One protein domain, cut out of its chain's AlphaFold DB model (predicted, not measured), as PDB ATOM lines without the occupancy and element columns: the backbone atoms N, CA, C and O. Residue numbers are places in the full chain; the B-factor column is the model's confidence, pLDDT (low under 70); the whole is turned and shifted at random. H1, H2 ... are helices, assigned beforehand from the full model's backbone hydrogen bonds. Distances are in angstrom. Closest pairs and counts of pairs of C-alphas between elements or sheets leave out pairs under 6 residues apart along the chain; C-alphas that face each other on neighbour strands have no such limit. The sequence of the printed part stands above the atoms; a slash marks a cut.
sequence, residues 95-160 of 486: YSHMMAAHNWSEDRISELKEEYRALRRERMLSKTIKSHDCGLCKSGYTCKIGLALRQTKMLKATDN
ATOM      1  N   TYR A  95      35.622  23.380 -35.450       94.50
ATOM      2  CA  TYR A  95      36.066  23.874 -36.759       94.50
ATOM      3  C   TYR A  95      37.593  23.968 -36.870       94.50
ATOM      4  O   TYR A  95      38.146  23.572 -37.891       94.50
ATOM      5  N   SER A  96      38.284  24.414 -35.814       91.56
ATOM      6  CA  SER A  96      39.755  24.416 -35.792       91.56
ATOM      7  C   SER A  96      40.318  22.999 -35.878       91.56
ATOM      8  O   SER A  96      41.269  22.762 -36.618       91.56
ATOM      9  N   HIS A  97      39.698  22.043 -35.179       94.81
ATOM     10  CA  HIS A  97      40.065  20.633 -35.270       94.81
ATOM     11  C   HIS A  97      39.887  20.081 -36.691       94.81
ATOM     12  O   HIS A  97      40.760  19.370 -37.177       94.81
ATOM     13  N   MET A  98      38.801  20.429 -37.386       96.62
ATOM     14  CA  MET A  98      38.557  19.944 -38.749       96.62
ATOM     15  C   MET A  98      39.568  20.480 -39.765       96.62
ATOM     16  O   MET A  98      39.994  19.730 -40.643       96.62
ATOM     17  N   MET A  99      40.013  21.730 -39.613       95.88
ATOM     18  CA  MET A  99      41.113  22.268 -40.424       95.88
ATOM     19  C   MET A  99      42.421  21.533 -40.129       95.88
ATOM     20  O   MET A  99      43.064  21.038 -41.044       95.88
ATOM     21  N   ALA A 100      42.791  21.417 -38.852       96.00
ATOM     22  CA  ALA A 100      44.106  20.913 -38.461       96.00
ATOM     23  C   ALA A 100      44.266  19.390 -38.605       96.00
ATOM     24  O   ALA A 100      45.329  18.917 -38.993       96.00
ATOM     25  N   ALA A 101      43.236  18.609 -38.264       96.75
ATOM     26  CA  ALA A 101      43.312  17.147 -38.220       96.75
ATOM     27  C   ALA A 101      42.767  16.467 -39.481       96.75
ATOM     28  O   ALA A 101      43.094  15.309 -39.741       96.75
ATOM     29  N   HIS A 102      41.916  17.158 -40.246       96.75
ATOM     30  CA  HIS A 102      41.256  16.590 -41.423       96.75
ATOM     31  C   HIS A 102      41.494  17.391 -42.704       96.75
ATOM     32  O   HIS A 102      40.953  17.010 -43.739       96.75
ATOM     33  N   ASN A 103      42.306  18.456 -42.658       96.50
ATOM     34  CA  ASN A 103      42.609  19.323 -43.801       96.50
ATOM     35  C   ASN A 103      41.343  19.812 -44.524       96.50
ATOM     36  O   ASN A 103      41.322  19.932 -45.750       96.50
ATOM     37  N   TRP A 104      40.256  20.043 -43.781       97.62
ATOM     38  CA  TRP A 104      39.035  20.575 -44.374       97.62
ATOM     39  C   TRP A 104      39.272  21.996 -44.875       97.62
ATOM     40  O   TRP A 104      39.814  22.830 -44.150       97.62
ATOM     41  N   SER A 105      38.815  22.272 -46.098       97.38
ATOM     42  CA  SER A 105      38.772  23.630 -46.631       97.38
ATOM     43  C   SER A 105      37.756  24.486 -45.870       97.38
ATOM     44  O   SER A 105      36.806  23.977 -45.261       97.38
ATOM     45  N   GLU A 106      37.926  25.807 -45.930       93.50
ATOM     46  CA  GLU A 106      36.966  26.748 -45.344       93.50
ATOM     47  C   GLU A 106      35.558  26.597 -45.942       93.50
ATOM     48  O   GLU A 106      34.569  26.695 -45.209       93.50
ATOM     49  N   ASP A 107      35.461  26.267 -47.233       95.69
ATOM     50  CA  ASP A 107      34.190  25.988 -47.910       95.69
ATOM     51  C   ASP A 107      33.490  24.781 -47.286       95.69
ATOM     52  O   ASP A 107      32.320  24.854 -46.906       95.69
ATOM     53  N   ARG A 108      34.232  23.690 -47.053       96.75
ATOM     54  CA  ARG A 108      33.677  22.479 -46.442       96.75
ATOM     55  C   ARG A 108      33.225  22.713 -44.999       96.75
ATOM     56  O   ARG A 108      32.225  22.158 -44.544       96.75
ATOM     57  N   ILE A 109      33.937  23.569 -44.267       95.81
ATOM     58  CA  ILE A 109      33.532  24.008 -42.924       95.81
ATOM     59  C   ILE A 109      32.268  24.866 -42.981       95.81
ATOM     60  O   ILE A 109      31.420  24.774 -42.089       95.81
ATOM     61  N   SER A 110      32.130  25.700 -44.008       90.94
ATOM     62  CA  SER A 110      30.950  26.536 -44.224       90.94
ATOM     63  C   SER A 110      29.715  25.701 -44.561       90.94
ATOM     64  O   SER A 110      28.656  25.946 -43.980       90.94
ATOM     65  N   GLU A 111      29.863  24.657 -45.379       95.12
ATOM     66  CA  GLU A 111      28.812  23.665 -45.645       95.12
ATOM     67  C   GLU A 111      28.345  22.973 -44.358       95.12
ATOM     68  O   GLU A 111      27.152  22.962 -44.062       95.12
ATOM     69  N   LEU A 112      29.273  22.480 -43.528       94.06
ATOM     70  CA  LEU A 112      28.924  21.829 -42.259       94.06
ATOM     71  C   LEU A 112      28.251  22.789 -41.269       94.06
ATOM     72  O   LEU A 112      27.329  22.408 -40.544       94.06
ATOM     73  N   LYS A 113      28.690  24.054 -41.226       90.94
ATOM     74  CA  LYS A 113      28.009  25.093 -40.441       90.94
ATOM     75  C   LYS A 113      26.558  25.241 -40.891       90.94
ATOM     76  O   LYS A 113      25.686  25.369 -40.031       90.94
ATOM     77  N   GLU A 114      26.295  25.226 -42.195       88.94
ATOM     78  CA  GLU A 114      24.937  25.324 -42.732       88.94
ATOM     79  C   GLU A 114      24.113  24.063 -42.457       88.94
ATOM     80  O   GLU A 114      22.976  24.177 -41.999       88.94
ATOM     81  N   GLU A 115      24.698  22.874 -42.597       92.00
ATOM     82  CA  GLU A 115      24.064  21.603 -42.228       92.00
ATOM     83  C   GLU A 115      23.647  21.601 -40.748       92.00
ATOM     84  O   GLU A 115      22.517  21.266 -40.390       92.00
ATOM     85  N   TYR A 116      24.516  22.077 -39.853       87.56
ATOM     86  CA  TYR A 116      24.194  22.185 -38.432       87.56
ATOM     87  C   TYR A 116      23.139  23.244 -38.115       87.56
ATOM     88  O   TYR A 116      22.352  23.041 -37.180       87.56
ATOM     89  N   ARG A 117      23.091  24.348 -38.870       83.62
ATOM     90  CA  ARG A 117      21.987  25.314 -38.787       83.62
ATOM     91  C   ARG A 117      20.684  24.675 -39.257       83.62
ATOM     92  O   ARG A 117      19.683  24.829 -38.563       83.62
ATOM     93  N   ALA A 118      20.699  23.915 -40.353       86.12
ATOM     94  CA  ALA A 118      19.537  23.198 -40.869       86.12
ATOM     95  C   ALA A 118      19.004  22.171 -39.859       86.12
ATOM     96  O   ALA A 118      17.834  22.232 -39.495       86.12
ATOM     97  N   LEU A 119      19.879  21.339 -39.287       85.44
ATOM     98  CA  LEU A 119      19.501  20.365 -38.259       85.44
ATOM     99  C   LEU A 119      18.942  21.043 -36.996       85.44
ATOM    100  O   LEU A 119      18.068  20.515 -36.311       85.44
ATOM    101  N   ARG A 120      19.464  22.228 -36.647       80.00
ATOM    102  CA  ARG A 120      18.909  23.029 -35.550       80.00
ATOM    103  C   ARG A 120      17.519  23.556 -35.907       80.00
ATOM    104  O   ARG A 120      16.655  23.478 -35.045       80.00
ATOM    105  N   ARG A 121      17.296  24.048 -37.134       80.25
ATOM    106  CA  ARG A 121      15.966  24.462 -37.621       80.25
ATOM    107  C   ARG A 121      14.970  23.301 -37.547       80.25
ATOM    108  O   ARG A 121      13.894  23.473 -36.995       80.25
ATOM    109  N   GLU A 122      15.358  22.107 -37.980       85.19
ATOM    110  CA  GLU A 122      14.504  20.913 -37.925       85.19
ATOM    111  C   GLU A 122      14.125  20.519 -36.486       85.19
ATOM    112  O   GLU A 122      12.952  20.309 -36.188       85.19
ATOM    113  N   ARG A 123      15.085  20.516 -35.547       79.69
ATOM    114  CA  ARG A 123      14.799  20.264 -34.116       79.69
ATOM    115  C   ARG A 123      13.896  21.318 -33.477       79.69
ATOM    116  O   ARG A 123      13.225  21.024 -32.494       79.69
ATOM    117  N   MET A 124      13.942  22.547 -33.985       72.12
ATOM    118  CA  MET A 124      13.079  23.641 -33.536       72.12
ATOM    119  C   MET A 124      11.666  23.525 -34.102       72.12
ATOM    120  O   MET A 124      10.750  24.044 -33.491       72.12
ATOM    121  N   LEU A 125      11.491  22.854 -35.243       80.38
ATOM    122  CA  LEU A 125      10.175  22.554 -35.806       80.38
ATOM    123  C   LEU A 125       9.543  21.323 -35.143       80.38
ATOM    124  O   LEU A 125       8.328  21.274 -34.983       80.38
ATOM    125  N   SER A 126      10.353  20.333 -34.752       81.94
ATOM    126  CA  SER A 126       9.851  19.093 -34.142       81.94
ATOM    127  C   SER A 126       9.436  19.251 -32.681       81.94
ATOM    128  O   SER A 126       8.513  18.583 -32.221       81.94
ATOM    129  N   LYS A 127      10.094  20.146 -31.944       74.56
ATOM    130  CA  LYS A 127       9.617  20.613 -30.642       74.56
ATOM    131  C   LYS A 127       8.737  21.814 -30.938       74.56
ATOM    132  O   LYS A 127       9.224  22.727 -31.579       74.56
ATOM    133  N   THR A 128       7.489  21.849 -30.493       77.38
ATOM    134  CA  THR A 128       6.545  22.980 -30.628       77.38
ATOM    135  C   THR A 128       6.996  24.241 -29.863       77.38
ATOM    136  O   THR A 128       6.234  24.878 -29.142       77.38
ATOM    137  N   ILE A 129       8.268  24.606 -29.984       74.50
ATOM    138  CA  ILE A 129       8.901  25.774 -29.400       74.50
ATOM    139  C   ILE A 129       8.727  26.888 -30.423       74.50
ATOM    140  O   ILE A 129       9.187  26.778 -31.557       74.50
ATOM    141  N   LYS A 130       8.056  27.968 -30.019       75.69
ATOM    142  CA  LYS A 130       7.883  29.155 -30.860       75.69
ATOM    143  C   LYS A 130       9.265  29.663 -31.291       75.69
ATOM    144  O   LYS A 130      10.044  30.123 -30.459       75.69
ATOM    145  N   SER A 131       9.585  29.544 -32.577       84.12
ATOM    146  CA  SER A 131      10.810  30.093 -33.150       84.12
ATOM    147  C   SER A 131      10.606  31.551 -33.546       84.12
ATOM    148  O   SER A 131       9.542  31.953 -34.011       84.12
ATOM    149  N   HIS A 132      11.651  32.350 -33.366       87.25
ATOM    150  CA  HIS A 132      11.715  33.730 -33.826       87.25
ATOM    151  C   HIS A 132      12.749  33.824 -34.943       87.25
ATOM    152  O   HIS A 132      13.944  33.670 -34.688       87.25
ATOM    153  N   ASP A 133      12.310  34.057 -36.174       87.75
ATOM    154  CA  ASP A 133      13.207  34.115 -37.326       87.75
ATOM    155  C   ASP A 133      13.713  35.536 -37.575       87.75
ATOM    156  O   ASP A 133      12.967  36.515 -37.537       87.75
ATOM    157  N   CYS A 134      15.010  35.664 -37.846       86.19
ATOM    158  CA  CYS A 134      15.585  36.933 -38.268       86.19
ATOM    159  C   CYS A 134      15.208  37.225 -39.716       86.19
ATOM    160  O   CYS A 134      15.648  36.513 -40.613       86.19
ATOM    161  N   GLY A 135      14.467  38.311 -39.952       86.31
ATOM    162  CA  GLY A 135      14.072  38.726 -41.304       86.31
ATOM    163  C   GLY A 135      15.249  38.964 -42.261       86.31
ATOM    164  O   GLY A 135      15.090  38.783 -43.462       86.31
ATOM    165  N   LEU A 136      16.438  39.295 -41.738       84.06
ATOM    166  CA  LEU A 136      17.636  39.561 -42.542       84.06
ATOM    167  C   LEU A 136      18.402  38.281 -42.905       84.06
ATOM    168  O   LEU A 136      18.644  38.010 -44.075       84.06
ATOM    169  N   CYS A 137      18.784  37.467 -41.912       83.31
ATOM    170  CA  CYS A 137      19.628  36.284 -42.144       83.31
ATOM    171  C   CYS A 137      18.874  34.948 -42.110       83.31
ATOM    172  O   CYS A 137      19.510  33.894 -42.133       83.31
ATOM    173  N   LYS A 138      17.540  34.976 -41.977       85.31
ATOM    174  CA  LYS A 138      16.646  33.804 -41.895       85.31
ATOM    175  C   LYS A 138      17.073  32.762 -40.849       85.31
ATOM    176  O   LYS A 138      16.785  31.573 -40.965       85.31
ATOM    177  N   SER A 139      17.822  33.195 -39.836       80.69
ATOM    178  CA  SER A 139      18.252  32.344 -38.728       80.69
ATOM    179  C   SER A 139      17.159  32.314 -37.664       80.69
ATOM    180  O   SER A 139      16.701  33.378 -37.251       80.69
ATOM    181  N   GLY A 140      16.772  31.116 -37.220       81.69
ATOM    182  CA  GLY A 140      15.777  30.928 -36.163       81.69
ATOM    183  C   GLY A 140      16.384  30.963 -34.761       81.69
ATOM    184  O   GLY A 140      17.430  30.358 -34.498       81.69
ATOM    185  N   TYR A 141      15.710  31.658 -33.850       85.06
ATOM    186  CA  TYR A 141      16.090  31.837 -32.450       85.06
ATOM    187  C   TYR A 141      15.029  31.248 -31.518       85.06
ATOM    188  O   TYR A 141      13.836  31.302 -31.801       85.06
ATOM    189  N   THR A 142      15.475  30.677 -30.397       79.38
ATOM    190  CA  THR A 142      14.615  30.079 -29.357       79.38
ATOM    191  C   THR A 142      13.909  31.107 -28.481       79.38
ATOM    192  O   THR A 142      13.022  30.744 -27.724       79.38
ATOM    193  N   CYS A 143      14.319  32.372 -28.541       81.50
ATOM    194  CA  CYS A 143      13.747  33.456 -27.754       81.50
ATOM    195  C   CYS A 143      13.865  34.785 -28.512       81.50
ATOM    196  O   CYS A 143      14.779  34.968 -29.328       81.50
ATOM    197  N   LYS A 144      12.962  35.727 -28.215       85.38
ATOM    198  CA  LYS A 144      12.973  37.083 -28.794       85.38
ATOM    199  C   LYS A 144      14.282  37.825 -28.511       85.38
ATOM    200  O   LYS A 144      14.780  38.518 -29.390       85.38
ATOM    201  N   ILE A 145      14.883  37.616 -27.337       79.25
ATOM    202  CA  ILE A 145      16.159  38.237 -26.935       79.25
ATOM    203  C   ILE A 145      17.296  37.830 -27.883       79.25
ATOM    204  O   ILE A 145      18.067  38.673 -28.345       79.25
ATOM    205  N   GLY A 146      17.383  36.542 -28.230       78.94
ATOM    206  CA  GLY A 146      18.387  36.041 -29.171       78.94
ATOM    207  C   GLY A 146      18.227  36.634 -30.573       78.94
ATOM    208  O   GLY A 146      19.226  36.968 -31.218       78.94
ATOM    209  N   LEU A 147      16.978  36.817 -31.015       91.12
ATOM    210  CA  LEU A 147      16.657  37.502 -32.265       91.12
ATOM    211  C   LEU A 147      17.050  38.990 -32.211       91.12
ATOM    212  O   LEU A 147      17.742  39.459 -33.113       91.12
ATOM    213  N   ALA A 148      16.681  39.705 -31.145       84.31
ATOM    214  CA  ALA A 148      16.990  41.123 -30.966       84.31
ATOM    215  C   ALA A 148      18.506  41.376 -30.986       84.31
ATOM    216  O   ALA A 148      18.988  42.195 -31.766       84.31
ATOM    217  N   LEU A 149      19.292  40.586 -30.240       80.25
ATOM    218  CA  LEU A 149      20.759  40.671 -30.254       80.25
ATOM    219  C   LEU A 149      21.351  40.433 -31.651       80.25
ATOM    220  O   LEU A 149      22.347  41.065 -32.019       80.25
ATOM    221  N   ARG A 150      20.764  39.527 -32.446       87.69
ATOM    222  CA  ARG A 150      21.184  39.322 -33.838       87.69
ATOM    223  C   ARG A 150      20.842  40.525 -34.701       87.69
ATOM    224  O   ARG A 150      21.702  40.947 -35.466       87.69
ATOM    225  N   GLN A 151      19.628  41.055 -34.593       88.88
ATOM    226  CA  GLN A 151      19.195  42.228 -35.349       88.88
ATOM    227  C   GLN A 151      20.087  43.433 -35.035       88.88
ATOM    228  O   GLN A 151      20.599  44.050 -35.962       88.88
ATOM    229  N   THR A 152      20.419  43.680 -33.762       82.06
ATOM    230  CA  THR A 152      21.375  44.732 -33.372       82.06
ATOM    231  C   THR A 152      22.768  44.499 -33.956       82.06
ATOM    232  O   THR A 152      23.411  45.443 -34.406       82.06
ATOM    233  N   LYS A 153      23.258  43.252 -33.974       80.94
ATOM    234  CA  LYS A 153      24.549  42.931 -34.607       80.94
ATOM    235  C   LYS A 153      24.526  43.123 -36.121       80.94
ATOM    236  O   LYS A 153      25.554  43.491 -36.668       80.94
ATOM    237  N   MET A 154      23.401  42.851 -36.782       82.75
ATOM    238  CA  MET A 154      23.264  43.030 -38.229       82.75
ATOM    239  C   MET A 154      23.146  44.512 -38.593       82.75
ATOM    240  O   MET A 154      23.841  44.925 -39.503       82.75
ATOM    241  N   LEU A 155      22.393  45.317 -37.833       79.56
ATOM    242  CA  LEU A 155      22.348  46.779 -38.004       79.56
ATOM    243  C   LEU A 155      23.741  47.405 -37.840       79.56
ATOM    244  O   LEU A 155      24.190  48.186 -38.667       79.56
ATOM    245  N   LYS A 156      24.498  46.954 -36.832       75.81
ATOM    246  CA  LYS A 156      25.901  47.360 -36.654       75.81
ATOM    247  C   LYS A 156      26.846  46.819 -37.725       75.81
ATOM    248  O   LYS A 156      27.947  47.338 -37.850       75.81
ATOM    249  N   ALA A 157      26.481  45.743 -38.418       66.81
ATOM    250  CA  ALA A 157      27.285  45.186 -39.497       66.81
ATOM    251  C   ALA A 157      27.013  45.919 -40.811       66.81
ATOM    252  O   ALA A 157      27.973  46.210 -41.504       66.81
ATOM    253  N   THR A 158      25.761  46.285 -41.110       63.38
ATOM    254  CA  THR A 158      25.398  47.054 -42.312       63.38
ATOM    255  C   THR A 158      25.999  48.454 -42.311       63.38
ATOM    256  O   THR A 158      26.442  48.915 -43.357       63.38
ATOM    257  N   ASP A 159      26.152  49.074 -41.139       56.34
ATOM    258  CA  ASP A 159      26.895  50.338 -41.001       56.34
ATOM    259  C   ASP A 159      28.421  50.156 -41.136       56.34
ATOM    260  O   ASP A 159      29.179  51.122 -41.188       56.34
ATOM    261  N   ASN A 160      28.896  48.908 -41.171       47.53
ATOM    262  CA  ASN A 160      30.298  48.545 -40.997       47.53
ATOM    263  C   ASN A 160      30.810  47.572 -42.078       47.53
ATOM    264  O   ASN A 160      31.928  47.074 -41.953       47.53
TER     265      ASN A 160
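This is residues 95 to 160 of the 486 residues of the protein "C2H2-type domain-containing protein" of Nippostrongylus brasiliensis (UniProt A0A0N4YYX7). A long helix, H2, and a shorter one, H3, make the two limbs of an open V, joined at the narrow end by a long looped stretch, residues 127 to 143; a short helix, H1, folds back at the far end of H2. The 66 printed residues hold three named helices, H1, H2, H3 in chain order, and no named strand: all helix. The whole is loose, with a radius of gyration of the C-alphas of 14.7 A, and flat, spanning 37 by 36 by 14 A.

H1, residues 95 to 102, only just touches H2, residues 106 to 126, with 3 pairs of C-alphas within 8 A; H2 touches it with residues 106 to 109 alone. The closest C-alphas, of Tyr 95 and Ile 109, are 6.7 A apart. They run opposite ways at a steep tilt of 55 degrees. H3, residues 144 to 158, is apart from both. Residues 132 to 133 pair antiparallel with 140 to 141. In H1, H2 and H3 every O i to N i+4 pair is within hydrogen-bond range.

H1 begins at C-alpha 95 (36.066, 23.874, -36.759) and measures 10.1 A. H2 measures 30.3 A. H3 measures 20.9 A and ends at C-alpha 158 (25.398, 47.054, -42.312).

The C-alphas farthest apart, of Asn 103 and Thr 128, are 38.6 A apart. The printed part has no cut. The link H1 to H2 is tight, H2 to H3 long. In this model, pLDDT is under 70 at residues 157 to 160.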